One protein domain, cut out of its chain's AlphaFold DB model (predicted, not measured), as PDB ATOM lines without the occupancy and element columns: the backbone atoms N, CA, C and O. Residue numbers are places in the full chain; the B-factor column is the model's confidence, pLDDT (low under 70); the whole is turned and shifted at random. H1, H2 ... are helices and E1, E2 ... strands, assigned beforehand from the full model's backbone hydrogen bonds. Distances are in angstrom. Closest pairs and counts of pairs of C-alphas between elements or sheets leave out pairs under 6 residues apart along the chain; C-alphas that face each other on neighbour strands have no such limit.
ATOM      1  N   TYR A   2      99.919  95.782 155.418       42.03
ATOM      2  CA  TYR A   2      99.649  96.224 156.787       42.03
ATOM      3  C   TYR A   2      98.369  95.510 157.241       42.03
ATOM      4  O   TYR A   2      97.320  95.704 156.633       42.03
ATOM      5  N   ARG A   3      98.473  94.591 158.208       37.56
ATOM      6  CA  ARG A   3      97.299  94.006 158.874       37.56
ATOM      7  C   ARG A   3      96.726  95.034 159.853       37.56
ATOM      8  O   ARG A   3      97.476  95.853 160.378       37.56
ATOM      9  N   GLU A   4      95.419  94.959 160.089       45.31
ATOM     10  CA  GLU A   4      94.715  95.684 161.153       45.31
ATOM     11  C   GLU A   4      95.522  95.618 162.463       45.31
ATOM     12  O   GLU A   4      95.844  94.530 162.941       45.31
ATOM     13  N   GLY A   5      95.923  96.785 162.985       55.19
ATOM     14  CA  GLY A   5      96.722  96.914 164.212       55.19
ATOM     15  C   GLY A   5      97.937  97.854 164.146       55.19
ATOM     16  O   GLY A   5      98.570  98.080 165.174       55.19
ATOM     17  N   SER A   6      98.294  98.424 162.988       64.88
ATOM     18  CA  SER A   6      99.399  99.397 162.908       64.88
ATOM     19  C   SER A   6      98.992 100.772 163.453       64.88
ATOM     20  O   SER A   6      98.065 101.390 162.932       64.88
ATOM     21  N   VAL A   7      99.713 101.272 164.459       69.25
ATOM     22  CA  VAL A   7      99.540 102.631 164.996       69.25
ATOM     23  C   VAL A   7     100.432 103.598 164.222       69.25
ATOM     24  O   VAL A   7     101.644 103.405 164.155       69.25
ATOM     25  N   VAL A   8      99.842 104.658 163.668       70.19
ATOM     26  CA  VAL A   8     100.597 105.768 163.073       70.19
ATOM     27  C   VAL A   8     100.746 106.861 164.123       70.19
ATOM     28  O   VAL A   8      99.770 107.490 164.527       70.19
ATOM     29  N   ALA A   9     101.976 107.076 164.586       71.06
ATOM     30  CA  ALA A   9     102.300 108.143 165.519       71.06
ATOM     31  C   ALA A   9     102.868 109.343 164.760       71.06
ATOM     32  O   ALA A   9     103.833 109.224 164.004       71.06
ATOM     33  N   HIS A  10     102.294 110.514 165.007       73.12
ATOM     34  CA  HIS A  10     102.830 111.776 164.524       73.12
ATOM     35  C   HIS A  10     103.459 112.515 165.701       73.12
ATOM     36  O   HIS A  10     102.900 112.533 166.797       73.12
ATOM     37  N   PHE A  11     104.629 113.105 165.484       72.56
ATOM     38  CA  PHE A  11     105.291 113.970 166.451       72.56
ATOM     39  C   PHE A  11     105.894 115.176 165.730       72.56
ATOM     40  O   PHE A  11     106.186 115.140 164.534       72.56
ATOM     41  N   TRP A  12     106.074 116.265 166.470       72.44
ATOM     42  CA  TRP A  12     106.539 117.542 165.948       72.44
ATOM     43  C   TRP A  12     107.779 117.917 166.735       72.44
ATOM     44  O   TRP A  12     107.765 117.922 167.966       72.44
ATOM     45  N   LEU A  13     108.850 118.240 166.020       75.44
ATOM     46  CA  LEU A  13     110.100 118.680 166.616       75.44
ATOM     47  C   LEU A  13     110.344 120.136 166.224       75.44
ATOM     48  O   LEU A  13     110.457 120.456 165.041       75.44
ATOM     49  N   ILE A  14     110.435 121.017 167.219       74.62
ATOM     50  CA  ILE A  14     110.811 122.418 167.021       74.62
ATOM     51  C   ILE A  14     112.243 122.590 167.522       74.62
ATOM     52  O   ILE A  14     112.516 122.439 168.710       74.62
ATOM     53  N   LEU A  15     113.157 122.915 166.608       75.69
ATOM     54  CA  LEU A  15     114.556 123.189 166.925       75.69
ATOM     55  C   LEU A  15     114.779 124.703 166.980       75.69
ATOM     56  O   LEU A  15     114.843 125.371 165.948       75.69
ATOM     57  N   SER A  16     114.897 125.249 168.191       76.31
ATOM     58  CA  SER A  16     115.256 126.653 168.411       76.31
ATOM     59  C   SER A  16     116.770 126.816 168.308       76.31
ATOM     60  O   SER A  16     117.504 126.395 169.199       76.31
ATOM     61  N   LEU A  17     117.244 127.406 167.210       77.75
ATOM     62  CA  LEU A  17     118.671 127.538 166.906       77.75
ATOM     63  C   LEU A  17     119.089 129.014 166.849       77.75
ATOM     64  O   LEU A  17     118.325 129.839 166.342       77.75
ATOM     65  N   PRO A  18     120.313 129.361 167.290       82.44
ATOM     66  CA  PRO A  18     120.896 130.670 167.013       82.44
ATOM     67  C   PRO A  18     120.974 130.913 165.502       82.44
ATOM     68  O   PRO A  18     121.256 129.981 164.745       82.44
ATOM     69  N   GLY A  19     120.809 132.165 165.058       77.31
ATOM     70  CA  GLY A  19     120.810 132.524 163.629       77.31
ATOM     71  C   GLY A  19     122.020 131.992 162.848       77.31
ATOM     72  O   GLY A  19     121.871 131.526 161.725       77.31
ATOM     73  N   SER A  20     123.195 131.933 163.485       82.88
ATOM     74  CA  SER A  20     124.443 131.396 162.918       82.88
ATOM     75  C   SER A  20     124.433 129.890 162.603       82.88
ATOM     76  O   SER A  20     125.344 129.390 161.943       82.88
ATOM     77  N   HIS A  21     123.436 129.148 163.088       77.00
ATOM     78  CA  HIS A  21     123.327 127.693 162.944       77.00
ATOM     79  C   HIS A  21     122.096 127.256 162.145       77.00
ATOM     80  O   HIS A  21     121.999 126.078 161.802       77.00
ATOM     81  N   VAL A  22     121.187 128.179 161.808       75.12
ATOM     82  CA  VAL A  22     119.945 127.875 161.077       75.12
ATOM     83  C   VAL A  22     120.239 127.227 159.723       75.12
ATOM     84  O   VAL A  22     119.608 126.236 159.372       75.12
ATOM     85  N   GLU A  23     121.251 127.710 158.999       76.62
ATOM     86  CA  GLU A  23     121.640 127.149 157.695       76.62
ATOM     87  C   GLU A  23     122.318 125.772 157.801       76.62
ATOM     88  O   GLU A  23     122.339 125.005 156.840       76.62
ATOM     89  N   LYS A  24     122.845 125.415 158.981       79.00
ATOM     90  CA  LYS A  24     123.522 124.126 159.211       79.00
ATOM     91  C   LYS A  24     122.548 122.980 159.476       79.00
ATOM     92  O   LYS A  24     122.973 121.819 159.440       79.00
ATOM     93  N   VAL A  25     121.284 123.284 159.771       79.69
ATOM     94  CA  VAL A  25     120.240 122.299 160.064       79.69
ATOM     95  C   VAL A  25     119.315 122.181 158.860       79.69
ATOM     96  O   VAL A  25     118.434 123.004 158.628       79.69
ATOM     97  N   THR A  26     119.538 121.126 158.078       81.00
ATOM     98  CA  THR A  26     118.724 120.774 156.911       81.00
ATOM     99  C   THR A  26     117.831 119.581 157.232       81.00
ATOM    100  O   THR A  26     118.173 118.754 158.081       81.00
ATOM    101  N   MET A  27     116.705 119.445 156.521       79.00
ATOM    102  CA  MET A  27     115.821 118.278 156.678       79.00
ATOM    103  C   MET A  27     116.579 116.968 156.436       79.00
ATOM    104  O   MET A  27     116.365 116.000 157.153       79.00
ATOM    105  N   GLN A  28     117.517 116.964 155.483       83.75
ATOM    106  CA  GLN A  28     118.384 115.821 155.215       83.75
ATOM    107  C   GLN A  28     119.236 115.454 156.437       83.75
ATOM    108  O   GLN A  28     119.251 114.299 156.841       83.75
ATOM    109  N   ARG A  29     119.894 116.429 157.079       85.38
ATOM    110  CA  ARG A  29     120.715 116.168 158.274       85.38
ATOM    111  C   ARG A  29     119.891 115.667 159.452       85.38
ATOM    112  O   ARG A  29     120.355 114.790 160.177       85.38
ATOM    113  N   VAL A  30     118.692 116.216 159.650       85.31
ATOM    114  CA  VAL A  30     117.766 115.739 160.688       85.31
ATOM    115  C   VAL A  30     117.342 114.302 160.388       85.31
ATOM    116  O   VAL A  30     117.414 113.463 161.280       85.31
ATOM    117  N   ASN A  31     116.989 114.006 159.133       85.00
ATOM    118  CA  ASN A  31     116.607 112.664 158.703       85.00
ATOM    119  C   ASN A  31     117.731 111.652 158.897       85.00
ATOM    120  O   ASN A  31     117.531 110.643 159.555       85.00
ATOM    121  N   GLU A  32     118.939 111.948 158.420       86.44
ATOM    122  CA  GLU A  32     120.091 111.064 158.602       86.44
ATOM    123  C   GLU A  32     120.431 110.851 160.082       86.44
ATOM    124  O   GLU A  32     120.812 109.755 160.477       86.44
ATOM    125  N   SER A  33     120.303 111.886 160.917       87.38
ATOM    126  CA  SER A  33     120.603 111.775 162.349       87.38
ATOM    127  C   SER A  33     119.561 110.932 163.082       87.38
ATOM    128  O   SER A  33     119.934 110.072 163.877       87.38
ATOM    129  N   LEU A  34     118.273 111.138 162.786       85.06
ATOM    130  CA  LEU A  34     117.191 110.322 163.333       85.06
ATOM    131  C   LEU A  34     117.316 108.874 162.856       85.06
ATOM    132  O   LEU A  34     117.242 107.956 163.663       85.06
ATOM    133  N   TRP A  35     117.565 108.679 161.562       85.25
ATOM    134  CA  TRP A  35     117.751 107.366 160.963       85.25
ATOM    135  C   TRP A  35     118.902 106.604 161.621       85.25
ATOM    136  O   TRP A  35     118.712 105.476 162.060       85.25
ATOM    137  N   ARG A  36     120.074 107.238 161.783       85.75
ATOM    138  CA  ARG A  36     121.217 106.636 162.493       85.75
ATOM    139  C   ARG A  36     120.874 106.272 163.938       85.75
ATOM    140  O   ARG A  36     121.291 105.219 164.411       85.75
ATOM    141  N   ALA A  37     120.122 107.122 164.638       84.94
ATOM    142  CA  ALA A  37     119.686 106.832 166.000       84.94
ATOM    143  C   ALA A  37     118.723 105.637 166.041       84.94
ATOM    144  O   ALA A  37     118.888 104.755 166.877       84.94
ATOM    145  N   LEU A  38     117.770 105.551 165.112       82.56
ATOM    146  CA  LEU A  38     116.828 104.434 165.044       82.56
ATOM    147  C   LEU A  38     117.508 103.121 164.630       82.56
ATOM    148  O   LEU A  38     117.207 102.080 165.203       82.56
ATOM    149  N   GLN A  39     118.481 103.169 163.717       82.69
ATOM    150  CA  GLN A  39     119.301 102.008 163.353       82.69
ATOM    151  C   GLN A  39     120.081 101.435 164.539       82.69
ATOM    152  O   GLN A  39     120.361 100.240 164.550       82.69
ATOM    153  N   SER A  40     120.409 102.241 165.553       83.50
ATOM    154  CA  SER A  40     121.072 101.719 166.756       83.50
ATOM    155  C   SER A  40     120.192 100.752 167.566       83.50
ATOM    156  O   SER A  40     120.724  99.947 168.325       83.50
ATOM    157  N   PHE A  41     118.871 100.787 167.350       81.94
ATOM    158  CA  PHE A  41     117.887  99.847 167.894       81.94
ATOM    159  C   PHE A  41     117.566  98.682 166.931       81.94
ATOM    160  O   PHE A  41     116.669  97.886 167.194       81.94
ATOM    161  N   GLY A  42     118.254  98.587 165.789       76.88
ATOM    162  CA  GLY A  42     118.099  97.495 164.825       76.88
ATOM    163  C   GLY A  42     118.869  96.234 165.217       76.88
ATOM    164  O   GLY A  42     119.956  96.297 165.796       76.88
ATOM    165  N   GLU A  43     118.330  95.067 164.865       71.19
ATOM    166  CA  GLU A  43     119.046  93.797 165.005       71.19
ATOM    167  C   GLU A  43     120.133  93.653 163.928       71.19
ATOM    168  O   GLU A  43     119.972  94.058 162.773       71.19
ATOM    169  N   ARG A  44     121.262  93.023 164.283       64.75
ATOM    170  CA  ARG A  44     122.346  92.755 163.324       64.75
ATOM    171  C   ARG A  44     121.839  91.861 162.186       64.75
ATOM    172  O   ARG A  44     121.537  90.695 162.410       64.75
ATOM    173  N   GLY A  45     121.823  92.402 160.967       65.94
ATOM    174  CA  GLY A  45     121.446  91.682 159.745       65.94
ATOM    175  C   GLY A  45     120.048  91.997 159.203       65.94
ATOM    176  O   GLY A  45     119.695  91.469 158.153       65.94
ATOM    177  N   VAL A  46     119.271  92.868 159.864       69.00
ATOM    178  CA  VAL A  46     117.952  93.313 159.382       69.00
ATOM    179  C   VAL A  46     117.962  94.833 159.198       69.00
ATOM    180  O   VAL A  46     117.835  95.584 160.157       69.00
ATOM    181  N   GLU A  47     118.123  95.302 157.957       68.19
ATOM    182  CA  GLU A  47     118.349  96.732 157.665       68.19
ATOM    183  C   GLU A  47     117.118  97.641 157.832       68.19
ATOM    184  O   GLU A  47     117.285  98.848 157.992       68.19
ATOM    185  N   ASP A  48     115.897  97.094 157.811       76.88
ATOM    186  CA  ASP A  48     114.651  97.885 157.757       76.88
ATOM    187  C   ASP A  48     113.777  97.782 159.024       76.88
ATOM    188  O   ASP A  48     112.628  98.225 159.041       76.88
ATOM    189  N   ARG A  49     114.292  97.178 160.104       81.06
ATOM    190  CA  ARG A  49     113.546  97.000 161.361       81.06
ATOM    191  C   ARG A  49     114.354  97.456 162.565       81.06
ATOM    192  O   ARG A  49     115.517  97.093 162.704       81.06
ATOM    193  N   ALA A  50     113.697  98.200 163.446       81.94
ATOM    194  CA  ALA A  50     114.216  98.573 164.755       81.94
ATOM    195  C   ALA A  50     113.259  98.079 165.846       81.94
ATOM    196  O   ALA A  50     112.049  98.282 165.735       81.94
ATOM    197  N   ASP A  51     113.791  97.430 166.882       81.19
ATOM    198  CA  ASP A  51     113.033  97.042 168.074       81.19
ATOM    199  C   ASP A  51     113.378  98.010 169.206       81.19
ATOM    200  O   ASP A  51     114.516  98.086 169.672       81.19
ATOM    201  N   CYS A  52     112.392  98.801 169.621       77.50
ATOM    202  CA  CYS A  52     112.558  99.760 170.698       77.50
ATOM    203  C   CYS A  52     111.378  99.668 171.659       77.50
ATOM    204  O   CYS A  52     110.228  99.851 171.263       77.50
ATOM    205  N   CYS A  53     111.660  99.428 172.942       75.81
ATOM    206  CA  CYS A  53     110.657  99.426 174.010       75.81
ATOM    207  C   CYS A  53     109.457  98.486 173.746       75.81
ATOM    208  O   CYS A  53     108.341  98.803 174.151       75.81
ATOM    209  N   SER A  54     109.682  97.323 173.121       78.00
ATOM    210  CA  SER A  54     108.646  96.352 172.700       78.00
ATOM    211  C   SER A  54     107.788  96.791 171.505       78.00
ATOM    212  O   SER A  54     106.763  96.168 171.217       78.00
ATOM    213  N   TYR A  55     108.188  97.850 170.798       78.19
ATOM    214  CA  TYR A  55     107.583  98.274 169.541       78.19
ATOM    215  C   TYR A  55     108.479  97.879 168.369       78.19
ATOM    216  O   TYR A  55     109.644  98.271 168.303       78.19
ATOM    217  N   LEU A  56     107.898  97.162 167.404       81.19
ATOM    218  CA  LEU A  56     108.552  96.871 166.133       81.19
ATOM    219  C   LEU A  56     108.333  98.037 165.165       81.19
ATOM    220  O   LEU A  56     107.226  98.252 164.669       81.19
ATOM    221  N   LEU A  57     109.400  98.777 164.888       80.31
ATOM    222  CA  LEU A  57     109.393  99.944 164.017       80.31
ATOM    223  C   LEU A  57     109.919  99.568 162.630       80.31
ATOM    224  O   LEU A  57     111.013  99.018 162.497       80.31
ATOM    225  N   LEU A  58     109.153  99.900 161.589       81.69
ATOM    226  CA  LEU A  58     109.595  99.769 160.203       81.69
ATOM    227  C   LEU A  58     110.275 101.071 159.775       81.69
ATOM    228  O   LEU A  58     109.621 102.112 159.693       81.69
ATOM    229  N   LEU A  59     111.578 101.025 159.508       78.38
ATOM    230  CA  LEU A  59     112.362 102.230 159.239       78.38
ATOM    231  C   LEU A  59     111.887 102.928 157.950       78.38
ATOM    232  O   LEU A  59     111.672 104.138 157.949       78.38
ATOM    233  N   SER A  60     111.577 102.166 156.900       77.62
ATOM    234  CA  SER A  60     110.992 102.663 155.645       77.62
ATOM    235  C   SER A  60     109.628 103.361 155.778       77.62
ATOM    236  O   SER A  60     109.209 104.051 154.848       77.62
ATOM    237  N   SER A  61     108.938 103.236 156.918       75.62
ATOM    238  CA  SER A  61     107.676 103.950 157.170       75.62
ATOM    239  C   SER A  61     107.863 105.364 157.733       75.62
ATOM    240  O   SER A  61     106.911 106.147 157.756       75.62
ATOM    241  N   PHE A  62     109.075 105.722 158.173       73.94
ATOM    242  CA  PHE A  62     109.350 107.059 158.687       73.94
ATOM    243  C   PHE A  62     109.433 108.073 157.550       73.94
ATOM    244  O   PHE A  62     110.215 107.943 156.611       73.94
ATOM    245  N   SER A  63     108.655 109.142 157.682       72.25
ATOM    246  CA  SER A  63     108.689 110.281 156.776       72.25
ATOM    247  C   SER A  63     108.880 111.556 157.576       72.25
ATOM    248  O   SER A  63     108.150 111.829 158.529       72.25
ATOM    249  N   ILE A  64     109.875 112.345 157.180       73.25
ATOM    250  CA  ILE A  64     110.120 113.663 157.746       73.25
ATOM    251  C   ILE A  64     109.769 114.702 156.695       73.25
ATOM    252  O   ILE A  64     110.370 114.775 155.624       73.25
ATOM    253  N   THR A  65     108.828 115.567 157.040       71.88
ATOM    254  CA  THR A  65     108.364 116.640 156.166       71.88
ATOM    255  C   THR A  65     108.628 118.002 156.789       71.88
ATOM    256  O   THR A  65     108.299 118.242 157.950       71.88
TER     257      THR A  65
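This is residues 2 to 65 of the 279 residues of the protein "CUB domain-containing protein" of Electrophorus electricus (UniProt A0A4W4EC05). With little regular structure, this is a loose, elongated loop of chain: the small hairpin E1 and E2 sits toward one end, H2 runs away from it, and short H1 marks the far turn, while unnamed residues 2 to 18 run the length. The printed part has 64 residues, 25 of them in H1, H2, E1 and E2, in that order; the class is mixed, the two-stranded sheet antiparallel. The radius of gyration of the C-alphas is 14.4 A; the spans are 44 by 27 by 18 A.

Find E1, residues 49 to 52, from C-alpha 49 at (113.546, 97.000, 161.361), then E2, residues 55 to 58. H2, residues 27 to 39, covers 17.9 A, ending at (119.301, 102.008, 163.353); H1 is residues 19 to 22.

In the hairpin, N 50 and O 57 are within hydrogen-bond range at 3.0 A. The closest C-alphas of H2 and E1, Gln 39 and Ala 50, are 6.3 A apart. H1 and H2 are apart. Every O i to N i+4 pair in H2 is within range; H1 is too short for one.

The printed part has no cut and no long link. Residues 2 to 7 and 44 to 47 are under pLDDT 70.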